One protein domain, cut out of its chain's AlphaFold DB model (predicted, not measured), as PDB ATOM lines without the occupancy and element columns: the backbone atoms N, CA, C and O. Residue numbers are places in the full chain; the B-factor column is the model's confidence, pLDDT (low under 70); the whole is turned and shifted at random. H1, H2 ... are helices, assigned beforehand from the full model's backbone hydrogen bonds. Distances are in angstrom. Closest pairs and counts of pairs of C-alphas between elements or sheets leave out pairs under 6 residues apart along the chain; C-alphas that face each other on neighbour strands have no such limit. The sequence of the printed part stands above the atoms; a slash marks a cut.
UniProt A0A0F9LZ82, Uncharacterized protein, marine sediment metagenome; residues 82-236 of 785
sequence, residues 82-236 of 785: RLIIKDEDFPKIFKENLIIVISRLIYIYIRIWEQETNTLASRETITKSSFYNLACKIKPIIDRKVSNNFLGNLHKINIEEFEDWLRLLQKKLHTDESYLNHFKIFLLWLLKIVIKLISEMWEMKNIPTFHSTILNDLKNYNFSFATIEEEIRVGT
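AT A GLANCE: This is residues 82 to 236 of the 785 residues of an uncharacterized protein of marine sediment metagenome (UniProt A0A0F9LZ82). One long helix, H2, runs through the middle, and H7 and H8 cross it steeply, making a compact pile of crossed helices. H6 meets the first end of H7 at a corner, short H1, H3, H4 and H5 fill in round these, and H9 sits to one side, touching no helix. The printed part has 155 residues with nine named helices, H1 to H9 in order, and no named strand: all helix. It is compact, radius of gyration of the C-alphas 15.3 A, spanning 40 by 37 by 29 A.

IN THESE COORDINATES: Find C-alpha 82 at (2.997, -22.873, -6.645), where H1, residues 82 to 85, begins. H2, 92 to 117, runs 37.5 A from (-6.034, -17.419, 0.972). Next come H3, 128 to 137, H4, 140 to 143, H5, 148 to 151, H6, 159 to 175, 24.3 A, H7, 177 to 199, 33.1 A, H8, 209 to 220, and H9, 225 to 234, ending at (-23.433, -43.101, -0.829).

HOW THE PARTS SIT: Start at H7, the hub, touching five helices. Its residues 190 to 198 touch H2 at a steep tilt of 60 degrees, closest C-alphas Ser 103 and Val 194, 6.3 A. It touches H6 only at the corner, C-alphas 173 and 180 at 4.8 A. H2 touches H8, C-alphas 100 and 214 at 6.2 A, and H5, 101 and 150 at 5.9 A. H1 touches H7, H3 touches H2, and H4 touches H6; H2 and H9 are near each other. Every O i to N i+4 pair is within hydrogen-bond range in H2, H3, H6, H7, H8 and H9; H1, H4 and H5 are too short for one.

THE WHOLE: C-alphas 88 and 118 are farthest apart, 43.0 A. The printed part has no cut and no long link. Look for pLDDT under 70 at residues 82, 117 to 145 and 222 to 236.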
ATOM      1  N   ARG A  82       3.067 -24.329  -6.850       69.19
ATOM      2  CA  ARG A  82       2.997 -22.873  -6.645       69.19
ATOM      3  C   ARG A  82       1.767 -22.245  -7.308       69.19
ATOM      4  O   ARG A  82       1.237 -21.292  -6.752       69.19
ATOM      5  N   LEU A  83       1.301 -22.799  -8.431       78.69
ATOM      6  CA  LEU A  83       0.136 -22.299  -9.174       78.69
ATOM      7  C   LEU A  83      -1.203 -22.555  -8.472       78.69
ATOM      8  O   LEU A  83      -2.124 -21.783  -8.684       78.69
ATOM      9  N   ILE A  84      -1.299 -23.558  -7.593       82.88
ATOM     10  CA  ILE A  84      -2.504 -23.786  -6.778       82.88
ATOM     11  C   ILE A  84      -2.466 -22.927  -5.506       82.88
ATOM     12  O   ILE A  84      -3.450 -22.291  -5.142       82.88
ATOM     13  N   ILE A  85      -1.307 -22.838  -4.841       80.19
ATOM     14  CA  ILE A  85      -1.175 -22.066  -3.591       80.19
ATOM     15  C   ILE A  85      -1.253 -20.548  -3.850       80.19
ATOM     16  O   ILE A  85      -1.885 -19.817  -3.081       80.19
ATOM     17  N   LYS A  86      -0.642 -20.057  -4.937       79.56
ATOM     18  CA  LYS A  86      -0.649 -18.633  -5.315       79.56
ATOM     19  C   LYS A  86      -1.791 -18.228  -6.256       79.56
ATOM     20  O   LYS A  86      -1.800 -17.080  -6.664       79.56
ATOM     21  N   ASP A  87      -2.743 -19.112  -6.563       85.00
ATOM     22  CA  ASP A  87      -3.863 -18.775  -7.453       85.00
ATOM     23  C   ASP A  87      -4.664 -17.576  -6.919       85.00
ATOM     24  O   ASP A  87      -5.178 -17.642  -5.801       85.00
ATOM     25  N   GLU A  88      -4.735 -16.481  -7.671       87.88
ATOM     26  CA  GLU A  88      -5.391 -15.244  -7.226       87.88
ATOM     27  C   GLU A  88      -6.921 -15.333  -7.327       87.88
ATOM     28  O   GLU A  88      -7.614 -14.663  -6.564       87.88
ATOM     29  N   ASP A  89      -7.444 -16.259  -8.142       89.94
ATOM     30  CA  ASP A  89      -8.883 -16.545  -8.267       89.94
ATOM     31  C   ASP A  89      -9.502 -17.118  -6.978       89.94
ATOM     32  O   ASP A  89     -10.723 -17.185  -6.850       89.94
ATOM     33  N   PHE A  90      -8.673 -17.555  -6.022       91.69
ATOM     34  CA  PHE A  90      -9.113 -18.168  -4.770       91.69
ATOM     35  C   PHE A  90      -8.540 -17.441  -3.550       91.69
ATOM     36  O   PHE A  90      -7.315 -17.289  -3.433       91.69
ATOM     37  N   PRO A  91      -9.374 -17.064  -2.564       89.50
ATOM     38  CA  PRO A  91      -8.890 -16.363  -1.390       89.50
ATOM     39  C   PRO A  91      -8.005 -17.284  -0.541       89.50
ATOM     40  O   PRO A  91      -8.202 -18.500  -0.458       89.50
ATOM     41  N   LYS A  92      -7.008 -16.692   0.131       84.56
ATOM     42  CA  LYS A  92      -6.034 -17.419   0.972       84.56
ATOM     43  C   LYS A  92      -6.714 -18.339   1.990       84.56
ATOM     44  O   LYS A  92      -6.291 -19.477   2.158       84.56
ATOM     45  N   ILE A  93      -7.804 -17.861   2.583       86.00
ATOM     46  CA  ILE A  93      -8.609 -18.559   3.587       86.00
ATOM     47  C   ILE A  93      -9.235 -19.860   3.058       86.00
ATOM     48  O   ILE A  93      -9.193 -20.881   3.743       86.00
ATOM     49  N   PHE A  94      -9.728 -19.872   1.814       91.06
ATOM     50  CA  PHE A  94     -10.232 -21.086   1.174       91.06
ATOM     51  C   PHE A  94      -9.092 -22.074   0.928       91.06
ATOM     52  O   PHE A  94      -9.211 -23.235   1.296       91.06
ATOM     53  N   LYS A  95      -7.958 -21.617   0.379       89.12
ATOM     54  CA  LYS A  95      -6.802 -22.483   0.080       89.12
ATOM     55  C   LYS A  95      -6.194 -23.123   1.335       89.12
ATOM     56  O   LYS A  95      -5.814 -24.289   1.296       89.12
ATOM     57  N   GLU A  96      -6.139 -22.394   2.448       84.50
ATOM     58  CA  GLU A  96      -5.695 -22.924   3.747       84.50
ATOM     59  C   GLU A  96      -6.640 -24.017   4.268       84.50
ATOM     60  O   GLU A  96      -6.186 -25.092   4.661       84.50
ATOM     61  N   ASN A  97      -7.955 -23.798   4.186       86.81
ATOM     62  CA  ASN A  97      -8.952 -24.803   4.563       86.81
ATOM     63  C   ASN A  97      -8.996 -25.998   3.597       86.81
ATOM     64  O   ASN A  97      -9.163 -27.134   4.029       86.81
ATOM     65  N   LEU A  98      -8.785 -25.771   2.300       88.62
ATOM     66  CA  LEU A  98      -8.744 -26.809   1.273       88.62
ATOM     67  C   LEU A  98      -7.610 -27.805   1.546       88.62
ATOM     68  O   LEU A  98      -7.817 -29.011   1.453       88.62
ATOM     69  N   ILE A  99      -6.434 -27.317   1.953       89.00
ATOM     70  CA  ILE A  99      -5.310 -28.168   2.371       89.00
ATOM     71  C   ILE A  99      -5.703 -29.056   3.559       89.00
ATOM     72  O   ILE A  99      -5.414 -30.253   3.540       89.00
ATOM     73  N   ILE A 100      -6.389 -28.509   4.565       88.06
ATOM     74  CA  ILE A 100      -6.850 -29.261   5.743       88.06
ATOM     75  C   ILE A 100      -7.873 -30.337   5.338       88.06
ATOM     76  O   ILE A 100      -7.692 -31.516   5.639       88.06
ATOM     77  N   VAL A 101      -8.899 -29.960   4.572       87.88
ATOM     78  CA  VAL A 101      -9.966 -30.862   4.095       87.88
ATOM     79  C   VAL A 101      -9.399 -32.013   3.256       87.88
ATOM     80  O   VAL A 101      -9.754 -33.175   3.470       87.88
ATOM     81  N   ILE A 102      -8.468 -31.725   2.343       87.31
ATOM     82  CA  ILE A 102      -7.800 -32.754   1.533       87.31
ATOM     83  C   ILE A 102      -6.869 -33.615   2.402       87.31
ATOM     84  O   ILE A 102      -6.808 -34.826   2.200       87.31
ATOM     85  N   SER A 103      -6.204 -33.043   3.411       88.12
ATOM     86  CA  SER A 103      -5.356 -33.808   4.338       88.12
ATOM     87  C   SER A 103      -6.151 -34.821   5.164       88.12
ATOM     88  O   SER A 103      -5.711 -35.961   5.303       88.12
ATOM     89  N   ARG A 104      -7.350 -34.454   5.637       86.94
ATOM     90  CA  ARG A 104      -8.290 -35.379   6.299       86.94
ATOM     91  C   ARG A 104      -8.699 -36.520   5.370       86.94
ATOM     92  O   ARG A 104      -8.633 -37.682   5.764       86.94
ATOM     93  N   LEU A 105      -9.070 -36.204   4.125       82.81
ATOM     94  CA  LEU A 105      -9.411 -37.205   3.103       82.81
ATOM     95  C   LEU A 105      -8.249 -38.180   2.854       82.81
ATOM     96  O   LEU A 105      -8.461 -39.392   2.859       82.81
ATOM     97  N   ILE A 106      -7.023 -37.671   2.698       84.75
ATOM     98  CA  ILE A 106      -5.816 -38.497   2.541       84.75
ATOM     99  C   ILE A 106      -5.602 -39.403   3.759       84.75
ATOM    100  O   ILE A 106      -5.441 -40.611   3.590       84.75
ATOM    101  N   TYR A 107      -5.615 -38.836   4.972       85.56
ATOM    102  CA  TYR A 107      -5.428 -39.581   6.220       85.56
ATOM    103  C   TYR A 107      -6.408 -40.754   6.305       85.56
ATOM    104  O   TYR A 107      -6.004 -41.892   6.526       85.56
ATOM    105  N   ILE A 108      -7.688 -40.505   6.028       79.19
ATOM    106  CA  ILE A 108      -8.744 -41.520   6.079       79.19
ATOM    107  C   ILE A 108      -8.530 -42.620   5.033       79.19
ATOM    108  O   ILE A 108      -8.656 -43.798   5.366       79.19
ATOM    109  N   TYR A 109      -8.142 -42.282   3.799       78.00
ATOM    110  CA  TYR A 109      -7.820 -43.299   2.790       78.00
ATOM    111  C   TYR A 109      -6.584 -44.136   3.144       78.00
ATOM    112  O   TYR A 109      -6.562 -45.320   2.809       78.00
ATOM    113  N   ILE A 110      -5.602 -43.572   3.856       80.12
ATOM    114  CA  ILE A 110      -4.466 -44.330   4.405       80.12
ATOM    115  C   ILE A 110      -4.953 -45.284   5.505       80.12
ATOM    116  O   ILE A 110      -4.660 -46.471   5.426       80.12
ATOM    117  N   ARG A 111      -5.763 -44.820   6.470       79.50
ATOM    118  CA  ARG A 111      -6.295 -45.677   7.554       79.50
ATOM    119  C   ARG A 111      -7.180 -46.819   7.037       79.50
ATOM    120  O   ARG A 111      -7.141 -47.910   7.596       79.50
ATOM    121  N   ILE A 112      -7.961 -46.585   5.979       73.81
ATOM    122  CA  ILE A 112      -8.738 -47.637   5.297       73.81
ATOM    123  C   ILE A 112      -7.793 -48.630   4.609       73.81
ATOM    124  O   ILE A 112      -7.969 -49.833   4.756       73.81
ATOM    125  N   TRP A 113      -6.773 -48.144   3.896       76.12
ATOM    126  CA  TRP A 113      -5.787 -49.009   3.244       76.12
ATOM    127  C   TRP A 113      -5.043 -49.899   4.253       76.12
ATOM    128  O   TRP A 113      -4.972 -51.101   4.031       76.12
ATOM    129  N   GLU A 114      -4.601 -49.355   5.393       74.50
ATOM    130  CA  GLU A 114      -3.966 -50.128   6.479       74.50
ATOM    131  C   GLU A 114      -4.869 -51.254   7.025       74.50
ATOM    132  O   GLU A 114      -4.386 -52.323   7.400       74.50
ATOM    133  N   GLN A 115      -6.190 -51.035   7.065       72.00
ATOM    134  CA  GLN A 115      -7.173 -52.059   7.445       72.00
ATOM    135  C   GLN A 115      -7.388 -53.100   6.338       72.00
ATOM    136  O   GLN A 115      -7.496 -54.287   6.639       72.00
ATOM    137  N   GLU A 116      -7.441 -52.674   5.070       70.31
ATOM    138  CA  GLU A 116      -7.584 -53.549   3.896       70.31
ATOM    139  C   GLU A 116      -6.372 -54.491   3.739       70.31
ATOM    140  O   GLU A 116      -6.548 -55.662   3.401       70.31
ATOM    141  N   THR A 117      -5.150 -54.009   3.996       66.06
ATOM    142  CA  THR A 117      -3.900 -54.784   3.853       66.06
ATOM    143  C   THR A 117      -3.428 -55.462   5.135       66.06
ATOM    144  O   THR A 117      -2.549 -56.322   5.076       66.06
ATOM    145  N   ASN A 118      -3.990 -55.091   6.290       65.88
ATOM    146  CA  ASN A 118      -3.525 -55.509   7.615       65.88
ATOM    147  C   ASN A 118      -2.051 -55.109   7.892       65.88
ATOM    148  O   ASN A 118      -1.366 -55.742   8.701       65.88
ATOM    149  N   THR A 119      -1.555 -54.061   7.219       63.03
ATOM    150  CA  THR A 119      -0.202 -53.495   7.379       63.03
ATOM    151  C   THR A 119      -0.269 -52.041   7.844       63.03
ATOM    152  O   THR A 119      -1.171 -51.296   7.484       63.03
ATOM    153  N   LEU A 120       0.689 -51.620   8.676       63.91
ATOM    154  CA  LEU A 120       0.781 -50.238   9.160       63.91
ATOM    155  C   LEU A 120       1.660 -49.406   8.219       63.91
ATOM    156  O   LEU A 120       2.802 -49.782   7.949       63.91
ATOM    157  N   ALA A 121       1.187 -48.230   7.810       59.19
ATOM    158  CA  ALA A 121       1.924 -47.272   6.983       59.19
ATOM    159  C   ALA A 121       3.174 -46.706   7.686       59.19
ATOM    160  O   ALA A 121       4.059 -46.159   7.035       59.19
ATOM    161  N   SER A 122       3.277 -46.863   9.009       56.84
ATOM    162  CA  SER A 122       4.486 -46.575   9.791       56.84
ATOM    163  C   SER A 122       5.541 -47.694   9.767       56.84
ATOM    164  O   SER A 122       6.602 -47.530  10.366       56.84
ATOM    165  N   ARG A 123       5.271 -48.839   9.117       48.75
ATOM    166  CA  ARG A 123       6.164 -50.017   9.090       48.75
ATOM    167  C   ARG A 123       6.652 -50.436   7.700       48.75
ATOM    168  O   ARG A 123       7.590 -51.221   7.629       48.75
ATOM    169  N   GLU A 124       6.075 -49.911   6.620       53.41
ATOM    170  CA  GLU A 124       6.516 -50.177   5.243       53.41
ATOM    171  C   GLU A 124       6.720 -48.881   4.451       53.41
ATOM    172  O   GLU A 124       5.957 -47.922   4.572       53.41
ATOM    173  N   THR A 125       7.716 -48.870   3.564       55.88
ATOM    174  CA  THR A 125       7.841 -47.845   2.524       55.88
ATOM    175  C   THR A 125       6.703 -47.999   1.516       55.88
ATOM    176  O   THR A 125       6.710 -48.916   0.694       55.88
ATOM    177  N   ILE A 126       5.730 -47.080   1.555       59.03
ATOM    178  CA  ILE A 126       4.586 -47.068   0.631       59.03
ATOM    179  C   ILE A 126       5.085 -47.151  -0.815       59.03
ATOM    180  O   ILE A 126       5.761 -46.254  -1.326       59.03
ATOM    181  N   THR A 127       4.738 -48.252  -1.481       58.62
ATOM    182  CA  THR A 127       5.184 -48.536  -2.843       58.62
ATOM    183  C   THR A 127       4.612 -47.522  -3.834       58.62
ATOM    184  O   THR A 127       3.552 -46.923  -3.629       58.62
ATOM    185  N   LYS A 128       5.296 -47.355  -4.972       53.88
ATOM    186  CA  LYS A 128       4.860 -46.445  -6.042       53.88
ATOM    187  C   LYS A 128       3.435 -46.760  -6.529       53.88
ATOM    188  O   LYS A 128       2.699 -45.832  -6.847       53.88
ATOM    189  N   SER A 129       3.033 -48.034  -6.548       52.06
ATOM    190  CA  SER A 129       1.670 -48.468  -6.885       52.06
ATOM    191  C   SER A 129       0.650 -48.103  -5.801       52.06
ATOM    192  O   SER A 129      -0.367 -47.496  -6.130       52.06
ATOM    193  N   SER A 130       0.927 -48.365  -4.518       58.81
ATOM    194  CA  SER A 130       0.048 -47.945  -3.410       58.81
ATOM    195  C   SER A 130      -0.150 -46.425  -3.376       58.81
ATOM    196  O   SER A 130      -1.268 -45.946  -3.192       58.81
ATOM    197  N   PHE A 131       0.909 -45.657  -3.654       60.53
ATOM    198  CA  PHE A 131       0.858 -44.198  -3.775       60.53
ATOM    199  C   PHE A 131      -0.058 -43.724  -4.923       60.53
ATOM    200  O   PHE A 131      -0.877 -42.826  -4.725       60.53
ATOM    201  N   TYR A 132       0.011 -44.354  -6.105       57.34
ATOM    202  CA  TYR A 132      -0.910 -44.052  -7.212       57.34
ATOM    203  C   TYR A 132      -2.356 -44.491  -6.931       57.34
ATOM    204  O   TYR A 132      -3.287 -43.765  -7.282       57.34
ATOM    205  N   ASN A 133      -2.564 -45.624  -6.257       62.19
ATOM    206  CA  ASN A 133      -3.896 -46.098  -5.873       62.19
ATOM    207  C   ASN A 133      -4.572 -45.147  -4.871       62.19
ATOM    208  O   ASN A 133      -5.745 -44.808  -5.041       62.19
ATOM    209  N   LEU A 134      -3.823 -44.644  -3.881       63.56
ATOM    210  CA  LEU A 134      -4.275 -43.582  -2.976       63.56
ATOM    211  C   LEU A 134      -4.629 -42.303  -3.751       63.56
ATOM    212  O   LEU A 134      -5.723 -41.769  -3.575       63.56
ATOM    213  N   ALA A 135      -3.770 -41.857  -4.674       62.47
ATOM    214  CA  ALA A 135      -4.041 -40.691  -5.520       62.47
ATOM    215  C   ALA A 135      -5.323 -40.839  -6.367       62.47
ATOM    216  O   ALA A 135      -6.093 -39.888  -6.494       62.47
ATOM    217  N   CYS A 136      -5.605 -42.035  -6.894       59.03
ATOM    218  CA  CYS A 136      -6.836 -42.306  -7.640       59.03
ATOM    219  C   CYS A 136      -8.092 -42.297  -6.748       59.03
ATOM    220  O   CYS A 136      -9.144 -41.830  -7.192       59.03
ATOM    221  N   LYS A 137      -7.995 -42.743  -5.484       60.34
ATOM    222  CA  LYS A 137      -9.096 -42.668  -4.501       60.34
ATOM    223  C   LYS A 137      -9.434 -41.212  -4.089       60.34
ATOM    224  O   LYS A 137     -10.559 -40.967  -3.672       60.34
ATOM    225  N   ILE A 138      -8.534 -40.238  -4.292       60.03
ATOM    226  CA  ILE A 138      -8.707 -38.795  -3.962       60.03
ATOM    227  C   ILE A 138      -9.512 -38.011  -5.033       60.03
ATOM    228  O   ILE A 138      -9.922 -36.868  -4.816       60.03
ATOM    229  N   LYS A 139      -9.870 -38.654  -6.153       56.53
ATOM    230  CA  LYS A 139     -10.735 -38.103  -7.218       56.53
ATOM    231  C   LYS A 139     -12.046 -37.402  -6.767       56.53
ATOM    232  O   LYS A 139     -12.442 -36.468  -7.464       56.53
ATOM    233  N   PRO A 140     -12.713 -37.737  -5.634       57.06
ATOM    234  CA  PRO A 140     -13.914 -37.027  -5.179       57.06
ATOM    235  C   PRO A 140     -13.794 -35.503  -5.027       57.06
ATOM    236  O   PRO A 140     -14.805 -34.834  -5.171       57.06
ATOM    237  N   ILE A 141     -12.606 -34.931  -4.790       58.91
ATOM    238  CA  ILE A 141     -12.443 -33.462  -4.709       58.91
ATOM    239  C   ILE A 141     -12.613 -32.782  -6.076       58.91
ATOM    240  O   ILE A 141     -13.062 -31.642  -6.138       58.91
ATOM    241  N   ILE A 142     -12.263 -33.474  -7.165       60.78
ATOM    242  CA  ILE A 142     -12.319 -32.931  -8.529       60.78
ATOM    243  C   ILE A 142     -13.756 -32.988  -9.065       60.78
ATOM    244  O   ILE A 142     -14.215 -32.022  -9.659       60.78
ATOM    245  N   ASP A 143     -14.473 -34.087  -8.796       56.84
ATOM    246  CA  ASP A 143     -15.754 -34.387  -9.454       56.84
ATOM    247  C   ASP A 143     -16.997 -34.322  -8.531       56.84
ATOM    248  O   ASP A 143     -18.104 -34.599  -8.998       56.84
ATOM    249  N   ARG A 144     -16.866 -34.098  -7.207       65.19
ATOM    250  CA  ARG A 144     -17.979 -34.297  -6.243       65.19
ATOM    251  C   ARG A 144     -18.009 -33.297  -5.085       65.19
ATOM    252  O   ARG A 144     -16.998 -32.729  -4.684       65.19
ATOM    253  N   LYS A 145     -19.186 -33.145  -4.472       69.06
ATOM    254  CA  LYS A 145     -19.339 -32.442  -3.191       69.06
ATOM    255  C   LYS A 145     -18.602 -33.203  -2.077       69.06
ATOM    256  O   LYS A 145     -18.785 -34.410  -1.920       69.06
ATOM    257  N   VAL A 146     -17.801 -32.485  -1.291       72.00
ATOM    258  CA  VAL A 146     -17.168 -33.010  -0.071       72.00
ATOM    259  C   VAL A 146     -18.237 -33.165   1.019       72.00
ATOM    260  O   VAL A 146     -19.071 -32.280   1.192       72.00
ATOM    261  N   SER A 147     -18.239 -34.293   1.741       70.75
ATOM    262  CA  SER A 147     -19.195 -34.521   2.836       70.75
ATOM    263  C   SER A 147     -18.953 -33.554   4.000       70.75
ATOM    264  O   SER A 147     -17.805 -33.292   4.368       70.75
ATOM    265  N   ASN A 148     -20.042 -33.091   4.622       72.62
ATOM    266  CA  ASN A 148     -20.032 -32.172   5.761       72.62
ATOM    267  C   ASN A 148     -19.151 -32.651   6.925       72.62
ATOM    268  O   ASN A 148     -18.613 -31.815   7.644       72.62
ATOM    269  N   ASN A 149     -18.948 -33.965   7.088       71.06
ATOM    270  CA  ASN A 149     -18.045 -34.508   8.105       71.06
ATOM    271  C   ASN A 149     -16.618 -33.959   7.921       71.06
ATOM    272  O   ASN A 149     -16.038 -33.396   8.848       71.06
ATOM    273  N   PHE A 150     -16.097 -34.002   6.689       74.19
ATOM    274  CA  PHE A 150     -14.775 -33.468   6.335       74.19
ATOM    275  C   PHE A 150     -14.704 -31.937   6.389       74.19
ATOM    276  O   PHE A 150     -13.600 -31.393   6.383       74.19
ATOM    277  N   LEU A 151     -15.853 -31.255   6.460       81.19
ATOM    278  CA  LEU A 151     -16.002 -29.799   6.573       81.19
ATOM    279  C   LEU A 151     -16.234 -29.337   8.027       81.19
ATOM    280  O   LEU A 151     -16.568 -28.177   8.263       81.19
ATOM    281  N   GLY A 152     -16.044 -30.209   9.023       74.50
ATOM    282  CA  GLY A 152     -16.015 -29.803  10.430       74.50
ATOM    283  C   GLY A 152     -14.841 -28.862  10.742       74.50
ATOM    284  O   GLY A 152     -13.784 -28.948  10.118       74.50
ATOM    285  N   ASN A 153     -14.986 -27.980  11.731       74.94
ATOM    286  CA  ASN A 153     -13.897 -27.141  12.263       74.94
ATOM    287  C   ASN A 153     -13.122 -26.308  11.211       74.94
ATOM    288  O   ASN A 153     -11.912 -26.129  11.346       74.94
ATOM    289  N   LEU A 154     -13.789 -25.805  10.164       83.25
ATOM    290  CA  LEU A 154     -13.164 -24.892   9.199       83.25
ATOM    291  C   LEU A 154     -12.690 -23.600   9.892       83.25
ATOM    292  O   LEU A 154     -13.375 -23.018  10.735       83.25
ATOM    293  N   HIS A 155     -11.498 -23.132   9.534       76.94
ATOM    294  CA  HIS A 155     -10.903 -21.928  10.096       76.94
ATOM    295  C   HIS A 155     -11.403 -20.680   9.374       76.94
ATOM    296  O   HIS A 155     -11.006 -20.420   8.238       76.94
ATOM    297  N   LYS A 156     -12.195 -19.862  10.081       80.81
ATOM    298  CA  LYS A 156     -12.615 -18.503   9.677       80.81
ATOM    299  C   LYS A 156     -13.454 -18.415   8.383       80.81
ATOM    300  O   LYS A 156     -13.772 -17.309   7.967       80.81
ATOM    301  N   ILE A 157     -13.827 -19.547   7.792       87.12
ATOM    302  CA  ILE A 157     -14.736 -19.688   6.649       87.12
ATOM    303  C   ILE A 157     -15.878 -20.615   7.073       87.12
ATOM    304  O   ILE A 157     -15.638 -21.580   7.804       87.12
ATOM    305  N   ASN A 158     -17.114 -20.325   6.666       88.88
ATOM    306  CA  ASN A 158     -18.241 -21.221   6.940       88.88
ATOM    307  C   ASN A 158     -18.358 -22.317   5.852       88.88
ATOM    308  O   ASN A 158     -17.657 -22.288   4.840       88.88
ATOM    309  N   ILE A 159     -19.218 -23.318   6.074       87.31
ATOM    310  CA  ILE A 159     -19.364 -24.462   5.154       87.31
ATOM    311  C   ILE A 159     -19.910 -24.024   3.784       87.31
ATOM    312  O   ILE A 159     -19.457 -24.531   2.762       87.31
ATOM    313  N   GLU A 160     -20.848 -23.079   3.755       87.44
ATOM    314  CA  GLU A 160     -21.513 -22.605   2.533       87.44
ATOM    315  C   GLU A 160     -20.533 -21.828   1.641       87.44
ATOM    316  O   GLU A 160     -20.372 -22.144   0.463       87.44
ATOM    317  N   GLU A 161     -19.787 -20.897   2.235       88.75
ATOM    318  CA  GLU A 161     -18.728 -20.129   1.580       88.75
ATOM    319  C   GLU A 161     -17.610 -21.052   1.067       88.75
ATOM    320  O   GLU A 161     -17.144 -20.904  -0.064       88.75
ATOM    321  N   PHE A 162     -17.209 -22.061   1.853       91.25
ATOM    322  CA  PHE A 162     -16.241 -23.066   1.405       91.25
ATOM    323  C   PHE A 162     -16.761 -23.890   0.215       91.25
ATOM    324  O   PHE A 162     -15.999 -24.173  -0.713       91.25
ATOM    325  N   GLU A 163     -18.042 -24.268   0.209       86.50
ATOM    326  CA  GLU A 163     -18.660 -24.984  -0.911       86.50
ATOM    327  C   GLU A 163     -18.711 -24.156  -2.196       86.50
ATOM    328  O   GLU A 163     -18.479 -24.711  -3.272       86.50
ATOM    329  N   ASP A 164     -18.990 -22.856  -2.120       90.00
ATOM    330  CA  ASP A 164     -19.036 -21.999  -3.308       90.00
ATOM    331  C   ASP A 164     -17.648 -21.815  -3.935       90.00
ATOM    332  O   ASP A 164     -17.492 -21.980  -5.151       90.00
ATOM    333  N   TRP A 165     -16.605 -21.614  -3.123       92.62
ATOM    334  CA  TRP A 165     -15.222 -21.634  -3.614       92.62
ATOM    335  C   TRP A 165     -14.810 -23.007  -4.164       92.62
ATOM    336  O   TRP A 165     -14.121 -23.079  -5.186       92.62
ATOM    337  N   LEU A 166     -15.275 -24.108  -3.560       89.44
ATOM    338  CA  LEU A 166     -15.040 -25.459  -4.076       89.44
ATOM    339  C   LEU A 166     -15.705 -25.675  -5.446       89.44
ATOM    340  O   LEU A 166     -15.075 -26.250  -6.331       89.44
ATOM    341  N   ARG A 167     -16.927 -25.172  -5.671       88.38
ATOM    342  CA  ARG A 167     -17.599 -25.231  -6.987       88.38
ATOM    343  C   ARG A 167     -16.832 -24.448  -8.052       88.38
ATOM    344  O   ARG A 167     -16.713 -24.920  -9.182       88.38
ATOM    345  N   LEU A 168     -16.287 -23.280  -7.706       89.81
ATOM    346  CA  LEU A 168     -15.438 -22.492  -8.609       89.81
ATOM    347  C   LEU A 168     -14.136 -23.233  -8.951       89.81
ATOM    348  O   LEU A 168     -13.755 -23.286 -10.122       89.81
ATOM    349  N   LEU A 169     -13.507 -23.882  -7.966       89.19
ATOM    350  CA  LEU A 169     -12.331 -24.730  -8.173       89.19
ATOM    351  C   LEU A 169     -12.644 -25.913  -9.097       89.19
ATOM    352  O   LEU A 169     -11.931 -26.132 -10.073       89.19
ATOM    353  N   GLN A 170     -13.735 -26.636  -8.847       87.94
ATOM    354  CA  GLN A 170     -14.180 -27.767  -9.670       87.94
ATOM    355  C   GLN A 170     -14.494 -27.341 -11.106       87.94
ATOM    356  O   GLN A 170     -14.070 -27.999 -12.056       87.94
ATOM    357  N   LYS A 171     -15.147 -26.187 -11.290       88.56
ATOM    358  CA  LYS A 171     -15.360 -25.600 -12.617       88.56
ATOM    359  C   LYS A 171     -14.026 -25.346 -13.328       88.56
ATOM    360  O   LYS A 171     -13.871 -25.807 -14.455       88.56
ATOM    361  N   LYS A 172     -13.059 -24.694 -12.668       89.19
ATOM    362  CA  LYS A 172     -11.723 -24.415 -13.231       89.19
ATOM    363  C   LYS A 172     -10.978 -25.704 -13.602       89.19
ATOM    364  O   LYS A 172     -10.425 -25.788 -14.693       89.19
ATOM    365  N   LEU A 173     -11.047 -26.735 -12.754       84.69
ATOM    366  CA  LEU A 173     -10.469 -28.067 -12.998       84.69
ATOM    367  C   LEU A 173     -11.099 -28.814 -14.185       84.69
ATOM    368  O   LEU A 173     -10.423 -29.629 -14.810       84.69
ATOM    369  N   HIS A 174     -12.372 -28.563 -14.498       81.44
ATOM    370  CA  HIS A 174     -13.036 -29.139 -15.669       81.44
ATOM    371  C   HIS A 174     -12.809 -28.339 -16.959       81.44
ATOM    372  O   HIS A 174     -12.880 -28.924 -18.039       81.44
ATOM    373  N   THR A 175     -12.564 -27.028 -16.876       85.31
ATOM    374  CA  THR A 175     -12.390 -26.161 -18.057       85.31
ATOM    375  C   THR A 175     -10.938 -25.964 -18.486       85.31
ATOM    376  O   THR A 175     -10.706 -25.657 -19.651       85.31
ATOM    377  N   ASP A 176      -9.972 -26.114 -17.579       86.50
ATOM    378  CA  ASP A 176      -8.545 -25.899 -17.845       86.50
ATOM    379  C   ASP A 176      -7.735 -27.176 -17.555       86.50
ATOM    380  O   ASP A 176      -7.462 -27.541 -16.408       86.50
ATOM    381  N   GLU A 177      -7.333 -27.866 -18.627       79.75
ATOM    382  CA  GLU A 177      -6.524 -29.087 -18.556       79.75
ATOM    383  C   GLU A 177      -5.113 -28.834 -17.995       79.75
ATOM    384  O   GLU A 177      -4.551 -29.697 -17.308       79.75
ATOM    385  N   SER A 178      -4.541 -27.650 -18.228       81.25
ATOM    386  CA  SER A 178      -3.253 -27.269 -17.644       81.25
ATOM    387  C   SER A 178      -3.395 -27.170 -16.128       81.25
ATOM    388  O   SER A 178      -2.689 -27.857 -15.382       81.25
ATOM    389  N   TYR A 179      -4.389 -26.408 -15.663       84.19
ATOM    390  CA  TYR A 179      -4.699 -26.245 -14.245       84.19
ATOM    391  C   TYR A 179      -5.020 -27.580 -13.557       84.19
ATOM    392  O   TYR A 179      -4.500 -27.858 -12.475       84.19
ATOM    393  N   LEU A 180      -5.777 -28.464 -14.213       81.62
ATOM    394  CA  LEU A 180      -6.026 -29.832 -13.745       81.62
ATOM    395  C   LEU A 180      -4.726 -30.626 -13.532       81.62
ATOM    396  O   LEU A 180      -4.592 -31.352 -12.543       81.62
ATOM    397  N   ASN A 181      -3.749 -30.496 -14.429       76.69
ATOM    398  CA  ASN A 181      -2.458 -31.170 -14.291       76.69
ATOM    399  C   ASN A 181      -1.593 -30.559 -13.170       76.69
ATOM    400  O   ASN A 181      -0.972 -31.309 -12.411       76.69
ATOM    401  N   HIS A 182      -1.636 -29.239 -12.967       79.44
ATOM    402  CA  HIS A 182      -1.059 -28.591 -11.780       79.44
ATOM    403  C   HIS A 182      -1.716 -29.068 -10.473       79.44
ATOM    404  O   HIS A 182      -1.020 -29.354  -9.495       79.44
ATOM    405  N   PHE A 183      -3.039 -29.233 -10.464       84.75
ATOM    406  CA  PHE A 183      -3.786 -29.703  -9.299       84.75
ATOM    407  C   PHE A 183      -3.473 -31.160  -8.945       84.75
ATOM    408  O   PHE A 183      -3.268 -31.470  -7.773       84.75
ATOM    409  N   LYS A 184      -3.316 -32.048  -9.938       78.75
ATOM    410  CA  LYS A 184      -2.817 -33.420  -9.710       78.75
ATOM    411  C   LYS A 184      -1.468 -33.407  -8.981       78.75
ATOM    412  O   LYS A 184      -1.289 -34.165  -8.032       78.75
ATOM    413  N   ILE A 185      -0.537 -32.531  -9.366       76.19
ATOM    414  CA  ILE A 185       0.775 -32.423  -8.700       76.19
ATOM    415  C   ILE A 185       0.633 -31.899  -7.264       76.19
ATOM    416  O   ILE A 185       1.278 -32.433  -6.362       76.19
ATOM    417  N   PHE A 186      -0.240 -30.916  -7.027       83.88
ATOM    418  CA  PHE A 186      -0.580 -30.445  -5.679       83.88
ATOM    419  C   PHE A 186      -1.145 -31.575  -4.793       83.88
ATOM    420  O   PHE A 186      -0.696 -31.731  -3.657       83.88
ATOM    421  N   LEU A 187      -2.037 -32.426  -5.316       82.56
ATOM    422  CA  LEU A 187      -2.548 -33.598  -4.589       82.56
ATOM    423  C   LEU A 187      -1.440 -34.610  -4.257       82.56
ATOM    424  O   LEU A 187      -1.370 -35.086  -3.126       82.56
ATOM    425  N   LEU A 188      -0.547 -34.924  -5.206       75.88
ATOM    426  CA  LEU A 188       0.579 -35.839  -4.965       75.88
ATOM    427  C   LEU A 188       1.589 -35.272  -3.953       75.88
ATOM    428  O   LEU A 188       2.173 -36.026  -3.175       75.88
ATOM    429  N   TRP A 189       1.802 -33.955  -3.949       83.75
ATOM    430  CA  TRP A 189       2.623 -33.267  -2.951       83.75
ATOM    431  C   TRP A 189       2.002 -33.369  -1.553       83.75
ATOM    432  O   TRP A 189       2.676 -33.799  -0.616       83.75
ATOM    433  N   LEU A 190       0.706 -33.069  -1.421       84.00
ATOM    434  CA  LEU A 190       0.012 -33.129  -0.135       84.00
ATOM    435  C   LEU A 190      -0.105 -34.570   0.392       84.00
ATOM    436  O   LEU A 190       0.079 -34.800   1.585       84.00
ATOM    437  N   LEU A 191      -0.295 -35.554  -0.495       81.81
ATOM    438  CA  LEU A 191      -0.269 -36.983  -0.163       81.81
ATOM    439  C   LEU A 191       1.059 -37.396   0.489       81.81
ATOM    440  O   LEU A 191       1.044 -38.059   1.524       81.81
ATOM    441  N   LYS A 192       2.206 -36.956  -0.052       80.50
ATOM    442  CA  LYS A 192       3.525 -37.210   0.564       80.50
ATOM    443  C   LYS A 192       3.653 -36.588   1.953       80.50
ATOM    444  O   LYS A 192       4.192 -37.234   2.848       80.50
ATOM    445  N   ILE A 193       3.163 -35.360   2.133       82.44
ATOM    446  CA  ILE A 193       3.206 -34.668   3.429       82.44
ATOM    447  C   ILE A 193       2.371 -35.415   4.466       82.44
ATOM    448  O   ILE A 193       2.868 -35.691   5.552       82.44
ATOM    449  N   VAL A 194       1.137 -35.801   4.137       86.06
ATOM    450  CA  VAL A 194       0.261 -36.507   5.085       86.06
ATOM    451  C   VAL A 194       0.799 -37.897   5.422       86.06
ATOM    452  O   VAL A 194       0.794 -38.261   6.592       86.06
ATOM    453  N   ILE A 195       1.346 -38.640   4.448       80.69
ATOM    454  CA  ILE A 195       2.059 -39.903   4.715       80.69
ATOM    455  C   ILE A 195       3.168 -39.670   5.747       80.69
ATOM    456  O   ILE A 195       3.150 -40.296   6.803       80.69
ATOM    457  N   LYS A 196       4.068 -38.713   5.488       80.50
ATOM    458  CA  LYS A 196       5.192 -38.380   6.374       80.50
ATOM    459  C   LYS A 196       4.744 -37.934   7.772       80.50
ATOM    460  O   LYS A 196       5.377 -38.280   8.770       80.50
ATOM    461  N   LEU A 197       3.638 -37.196   7.865       83.25
ATOM    462  CA  LEU A 197       3.043 -36.791   9.139       83.25
ATOM    463  C   LEU A 197       2.566 -37.985   9.978       83.25
ATOM    464  O   LEU A 197       2.719 -37.956  11.196       83.25
ATOM    465  N   ILE A 198       2.023 -39.024   9.340       82.75
ATOM    466  CA  ILE A 198       1.549 -40.247  10.006       82.75
ATOM    467  C   ILE A 198       2.716 -41.186  10.346       82.75
ATOM    468  O   ILE A 198       2.745 -41.747  11.439       82.75
ATOM    469  N   SER A 199       3.664 -41.377   9.422       77.75
ATOM    470  CA  SER A 199       4.725 -42.385   9.545       77.75
ATOM    471  C   SER A 199       5.926 -41.925  10.373       77.75
ATOM    472  O   SER A 199       6.461 -42.713  11.146       77.75
ATOM    473  N   GLU A 200       6.361 -40.671  10.213       76.56
ATOM    474  CA  GLU A 200       7.618 -40.154  10.780       76.56
ATOM    475  C   GLU A 200       7.386 -39.108  11.877       76.56
ATOM    476  O   GLU A 200       8.105 -39.081  12.874       76.56
ATOM    477  N   MET A 201       6.402 -38.217  11.697       79.06
ATOM    478  CA  MET A 201       6.312 -36.979  12.487       79.06
ATOM    479  C   MET A 201       5.225 -36.991  13.574       79.06
ATOM    480  O   MET A 201       5.073 -35.993  14.279       79.06
ATOM    481  N   TRP A 202       4.497 -38.099  13.746       84.44
ATOM    482  CA  TRP A 202       3.284 -38.158  14.574       84.44
ATOM    483  C   TRP A 202       3.507 -37.756  16.042       84.44
ATOM    484  O   TRP A 202       2.658 -37.080  16.616       84.44
ATOM    485  N   GLU A 203       4.652 -38.093  16.645       80.69
ATOM    486  CA  GLU A 203       5.002 -37.707  18.030       80.69
ATOM    487  C   GLU A 203       6.133 -36.664  18.130       80.69
ATOM    488  O   GLU A 203       6.679 -36.409  19.208       80.69
ATOM    489  N   MET A 204       6.504 -36.018  17.018       79.00
ATOM    490  CA  MET A 204       7.557 -35.001  17.023       79.00
ATOM    491  C   MET A 204       7.049 -33.668  17.591       79.00
ATOM    492  O   MET A 204       6.151 -33.038  17.037       79.00
ATOM    493  N   LYS A 205       7.686 -33.181  18.664       71.94
ATOM    494  CA  LYS A 205       7.344 -31.891  19.300       71.94
ATOM    495  C   LYS A 205       7.768 -30.661  18.482       71.94
ATOM    496  O   LYS A 205       7.126 -29.622  18.569       71.94
ATOM    497  N   ASN A 206       8.835 -30.782  17.689       73.50
ATOM    498  CA  ASN A 206       9.455 -29.675  16.953       73.50
ATOM    499  C   ASN A 206       9.234 -29.838  15.442       73.50
ATOM    500  O   ASN A 206      10.136 -30.263  14.721       73.50
ATOM    501  N   ILE A 207       8.030 -29.520  14.969       75.19
ATOM    502  CA  ILE A 207       7.643 -29.631  13.553       75.19
ATOM    503  C   ILE A 207       7.292 -28.256  12.958       75.19
ATOM    504  O   ILE A 207       6.794 -27.396  13.686       75.19
ATOM    505  N   PRO A 208       7.540 -28.009  11.651       73.94
ATOM    506  CA  PRO A 208       7.247 -26.716  11.024       73.94
ATOM    507  C   PRO A 208       5.767 -26.335  11.155       73.94
ATOM    508  O   PRO A 208       4.909 -27.213  11.090       73.94
ATOM    509  N   THR A 209       5.443 -25.043  11.275       72.12
ATOM    510  CA  THR A 209       4.082 -24.562  11.594       72.12
ATOM    511  C   THR A 209       3.007 -25.161  10.688       72.12
ATOM    512  O   THR A 209       2.000 -25.649  11.182       72.12
ATOM    513  N   PHE A 210       3.260 -25.232   9.377       73.38
ATOM    514  CA  PHE A 210       2.362 -25.863   8.401       73.38
ATOM    515  C   PHE A 210       2.077 -27.350   8.705       73.38
ATOM    516  O   PHE A 210       0.936 -27.803   8.648       73.38
ATOM    517  N   HIS A 211       3.119 -28.098   9.074       77.50
ATOM    518  CA  HIS A 211       3.028 -29.511   9.449       77.50
ATOM    519  C   HIS A 211       2.322 -29.674  10.803       77.50
ATOM    520  O   HIS A 211       1.512 -30.582  10.958       77.50
ATOM    521  N   SER A 212       2.571 -28.763  11.752       79.00
ATOM    522  CA  SER A 212       1.872 -28.713  13.040       79.00
ATOM    523  C   SER A 212       0.375 -28.463  12.874       79.00
ATOM    524  O   SER A 212      -0.421 -29.160  13.494       79.00
ATOM    525  N   THR A 213      -0.030 -27.536  12.000       80.12
ATOM    526  CA  THR A 213      -1.447 -27.260  11.720       80.12
ATOM    527  C   THR A 213      -2.167 -28.506  11.206       80.12
ATOM    528  O   THR A 213      -3.200 -28.871  11.761       80.12
ATOM    529  N   ILE A 214      -1.601 -29.200  10.210       84.06
ATOM    530  CA  ILE A 214      -2.201 -30.431   9.670       84.06
ATOM    531  C   ILE A 214      -2.197 -31.550  10.722       84.06
ATOM    532  O   ILE A 214      -3.216 -32.207  10.911       84.06
ATOM    533  N   LEU A 215      -1.091 -31.771  11.440       84.94
ATOM    534  CA  LEU A 215      -1.006 -32.852  12.428       84.94
ATOM    535  C   LEU A 215      -1.955 -32.639  13.616       84.94
ATOM    536  O   LEU A 215      -2.610 -33.585  14.048       84.94
ATOM    537  N   ASN A 216      -2.053 -31.412  14.129       84.75
ATOM    538  CA  ASN A 216      -2.965 -31.077  15.220       84.75
ATOM    539  C   ASN A 216      -4.426 -31.222  14.786       84.75
ATOM    540  O   ASN A 216      -5.240 -31.697  15.573       84.75
ATOM    541  N   ASP A 217      -4.762 -30.856  13.547       86.88
ATOM    542  CA  ASP A 217      -6.088 -31.122  12.993       86.88
ATOM    543  C   ASP A 217      -6.371 -32.631  12.946       86.88
ATOM    544  O   ASP A 217      -7.331 -33.087  13.561       86.88
ATOM    545  N   LEU A 218      -5.481 -33.425  12.339       87.19
ATOM    546  CA  LEU A 218      -5.636 -34.882  12.233       87.19
ATOM    547  C   LEU A 218      -5.704 -35.596  13.596       87.19
ATOM    548  O   LEU A 218      -6.424 -36.584  13.717       87.19
ATOM    549  N   LYS A 219      -4.996 -35.107  14.628       84.25
ATOM    550  CA  LYS A 219      -5.089 -35.636  16.004       84.25
ATOM    551  C   LYS A 219      -6.406 -35.273  16.702       84.25
ATOM    552  O   LYS A 219      -6.902 -36.073  17.488       84.25
ATOM    553  N   ASN A 220      -6.965 -34.093  16.427       81.19
ATOM    554  CA  ASN A 220      -8.199 -33.599  17.056       81.19
ATOM    555  C   ASN A 220      -9.476 -33.949  16.265       81.19
ATOM    556  O   ASN A 220     -10.591 -33.715  16.737       81.19
ATOM    557  N   TYR A 221      -9.336 -34.493  15.056       76.75
ATOM    558  CA  TYR A 221     -10.443 -34.849  14.180       76.75
ATOM    559  C   TYR A 221     -11.101 -36.169  14.624       76.75
ATOM    560  O   TYR A 221     -10.730 -37.262  14.194       76.75
ATOM    561  N   ASN A 222     -12.094 -36.059  15.512       65.06
ATOM    562  CA  ASN A 222     -12.870 -37.197  16.013       65.06
ATOM    563  C   ASN A 222     -13.566 -37.959  14.872       65.06
ATOM    564  O   ASN A 222     -14.380 -37.404  14.134       65.06
ATOM    565  N   PHE A 223     -13.262 -39.253  14.756       65.88
ATOM    566  CA  PHE A 223     -13.572 -40.057  13.577       65.88
ATOM    567  C   PHE A 223     -14.420 -41.299  13.887       65.88
ATOM    568  O   PHE A 223     -14.194 -41.991  14.877       65.88
ATOM    569  N   SER A 224     -15.351 -41.631  12.985       57.75
ATOM    570  CA  SER A 224     -16.153 -42.860  13.016       57.75
ATOM    571  C   SER A 224     -16.029 -43.608  11.685       57.75
ATOM    572  O   SER A 224     -16.490 -43.127  10.649       57.75
ATOM    573  N   PHE A 225     -15.451 -44.814  11.720       52.97
ATOM    574  CA  PHE A 225     -15.310 -45.676  10.537       52.97
ATOM    575  C   PHE A 225     -16.668 -46.056   9.915       52.97
ATOM    576  O   PHE A 225     -16.792 -46.120   8.694       52.97
ATOM    577  N   ALA A 226     -17.702 -46.256  10.742       47.50
ATOM    578  CA  ALA A 226     -19.022 -46.700  10.287       47.50
ATOM    579  C   ALA A 226     -19.707 -45.682   9.357       47.50
ATOM    580  O   ALA A 226     -20.274 -46.059   8.332       47.50
ATOM    581  N   THR A 227     -19.602 -44.388   9.677       47.75
ATOM    582  CA  THR A 227     -20.224 -43.305   8.898       47.75
ATOM    583  C   THR A 227     -19.594 -43.172   7.506       47.75
ATOM    584  O   THR A 227     -20.254 -42.778   6.549       47.75
ATOM    585  N   ILE A 228     -18.317 -43.539   7.375       49.38
ATOM    586  CA  ILE A 228     -17.519 -43.361   6.157       49.38
ATOM    587  C   ILE A 228     -17.682 -44.544   5.199       49.38
ATOM    588  O   ILE A 228     -17.722 -44.329   3.991       49.38
ATOM    589  N   GLU A 229     -17.867 -45.776   5.692       48.97
ATOM    590  CA  GLU A 229     -18.325 -46.871   4.825       48.97
ATOM    591  C   GLU A 229     -19.671 -46.538   4.170       48.97
ATOM    592  O   GLU A 229     -19.867 -46.824   2.988       48.97
ATOM    593  N   GLU A 230     -20.601 -45.922   4.910       41.91
ATOM    594  CA  GLU A 230     -21.861 -45.459   4.332       41.91
ATOM    595  C   GLU A 230     -21.656 -44.272   3.388       41.91
ATOM    596  O   GLU A 230     -22.129 -44.343   2.258       41.91
ATOM    597  N   GLU A 231     -20.906 -43.230   3.751       42.12
ATOM    598  CA  GLU A 231     -20.723 -42.060   2.878       42.12
ATOM    599  C   GLU A 231     -19.874 -42.328   1.627       42.12
ATOM    600  O   GLU A 231     -20.186 -41.787   0.569       42.12
ATOM    601  N   ILE A 232     -18.878 -43.218   1.668       45.12
ATOM    602  CA  ILE A 232     -18.146 -43.657   0.464       45.12
ATOM    603  C   ILE A 232     -19.045 -44.541  -0.420       45.12
ATOM    604  O   ILE A 232     -18.991 -44.436  -1.648       45.12
ATOM    605  N   ARG A 233     -19.933 -45.361   0.171       40.81
ATOM    606  CA  ARG A 233     -20.974 -46.102  -0.574       40.81
ATOM    607  C   ARG A 233     -22.103 -45.202  -1.091       40.81
ATOM    608  O   ARG A 233     -22.744 -45.576  -2.070       40.81
ATOM    609  N   VAL A 234     -22.375 -44.059  -0.455       35.97
ATOM    610  CA  VAL A 234     -23.433 -43.101  -0.829       35.97
ATOM    611  C   VAL A 234     -22.924 -42.076  -1.848       35.97
ATOM    612  O   VAL A 234     -23.637 -41.778  -2.803       35.97
ATOM    613  N   GLY A 235     -21.678 -41.619  -1.741       36.34
ATOM    614  CA  GLY A 235     -21.052 -40.630  -2.623       36.34
ATOM    615  C   GLY A 235     -20.705 -41.124  -4.032       36.34
ATOM    616  O   GLY A 235     -20.149 -40.364  -4.820       36.34
ATOM    617  N   THR A 236     -21.004 -42.377  -4.380       39.84
ATOM    618  CA  THR A 236     -20.961 -42.905  -5.759       39.84
ATOM    619  C   THR A 236     -22.284 -42.737  -6.512       39.84
ATOM    620  O   THR A 236     -22.380 -43.161  -7.663       39.84
TER     621      THR A 236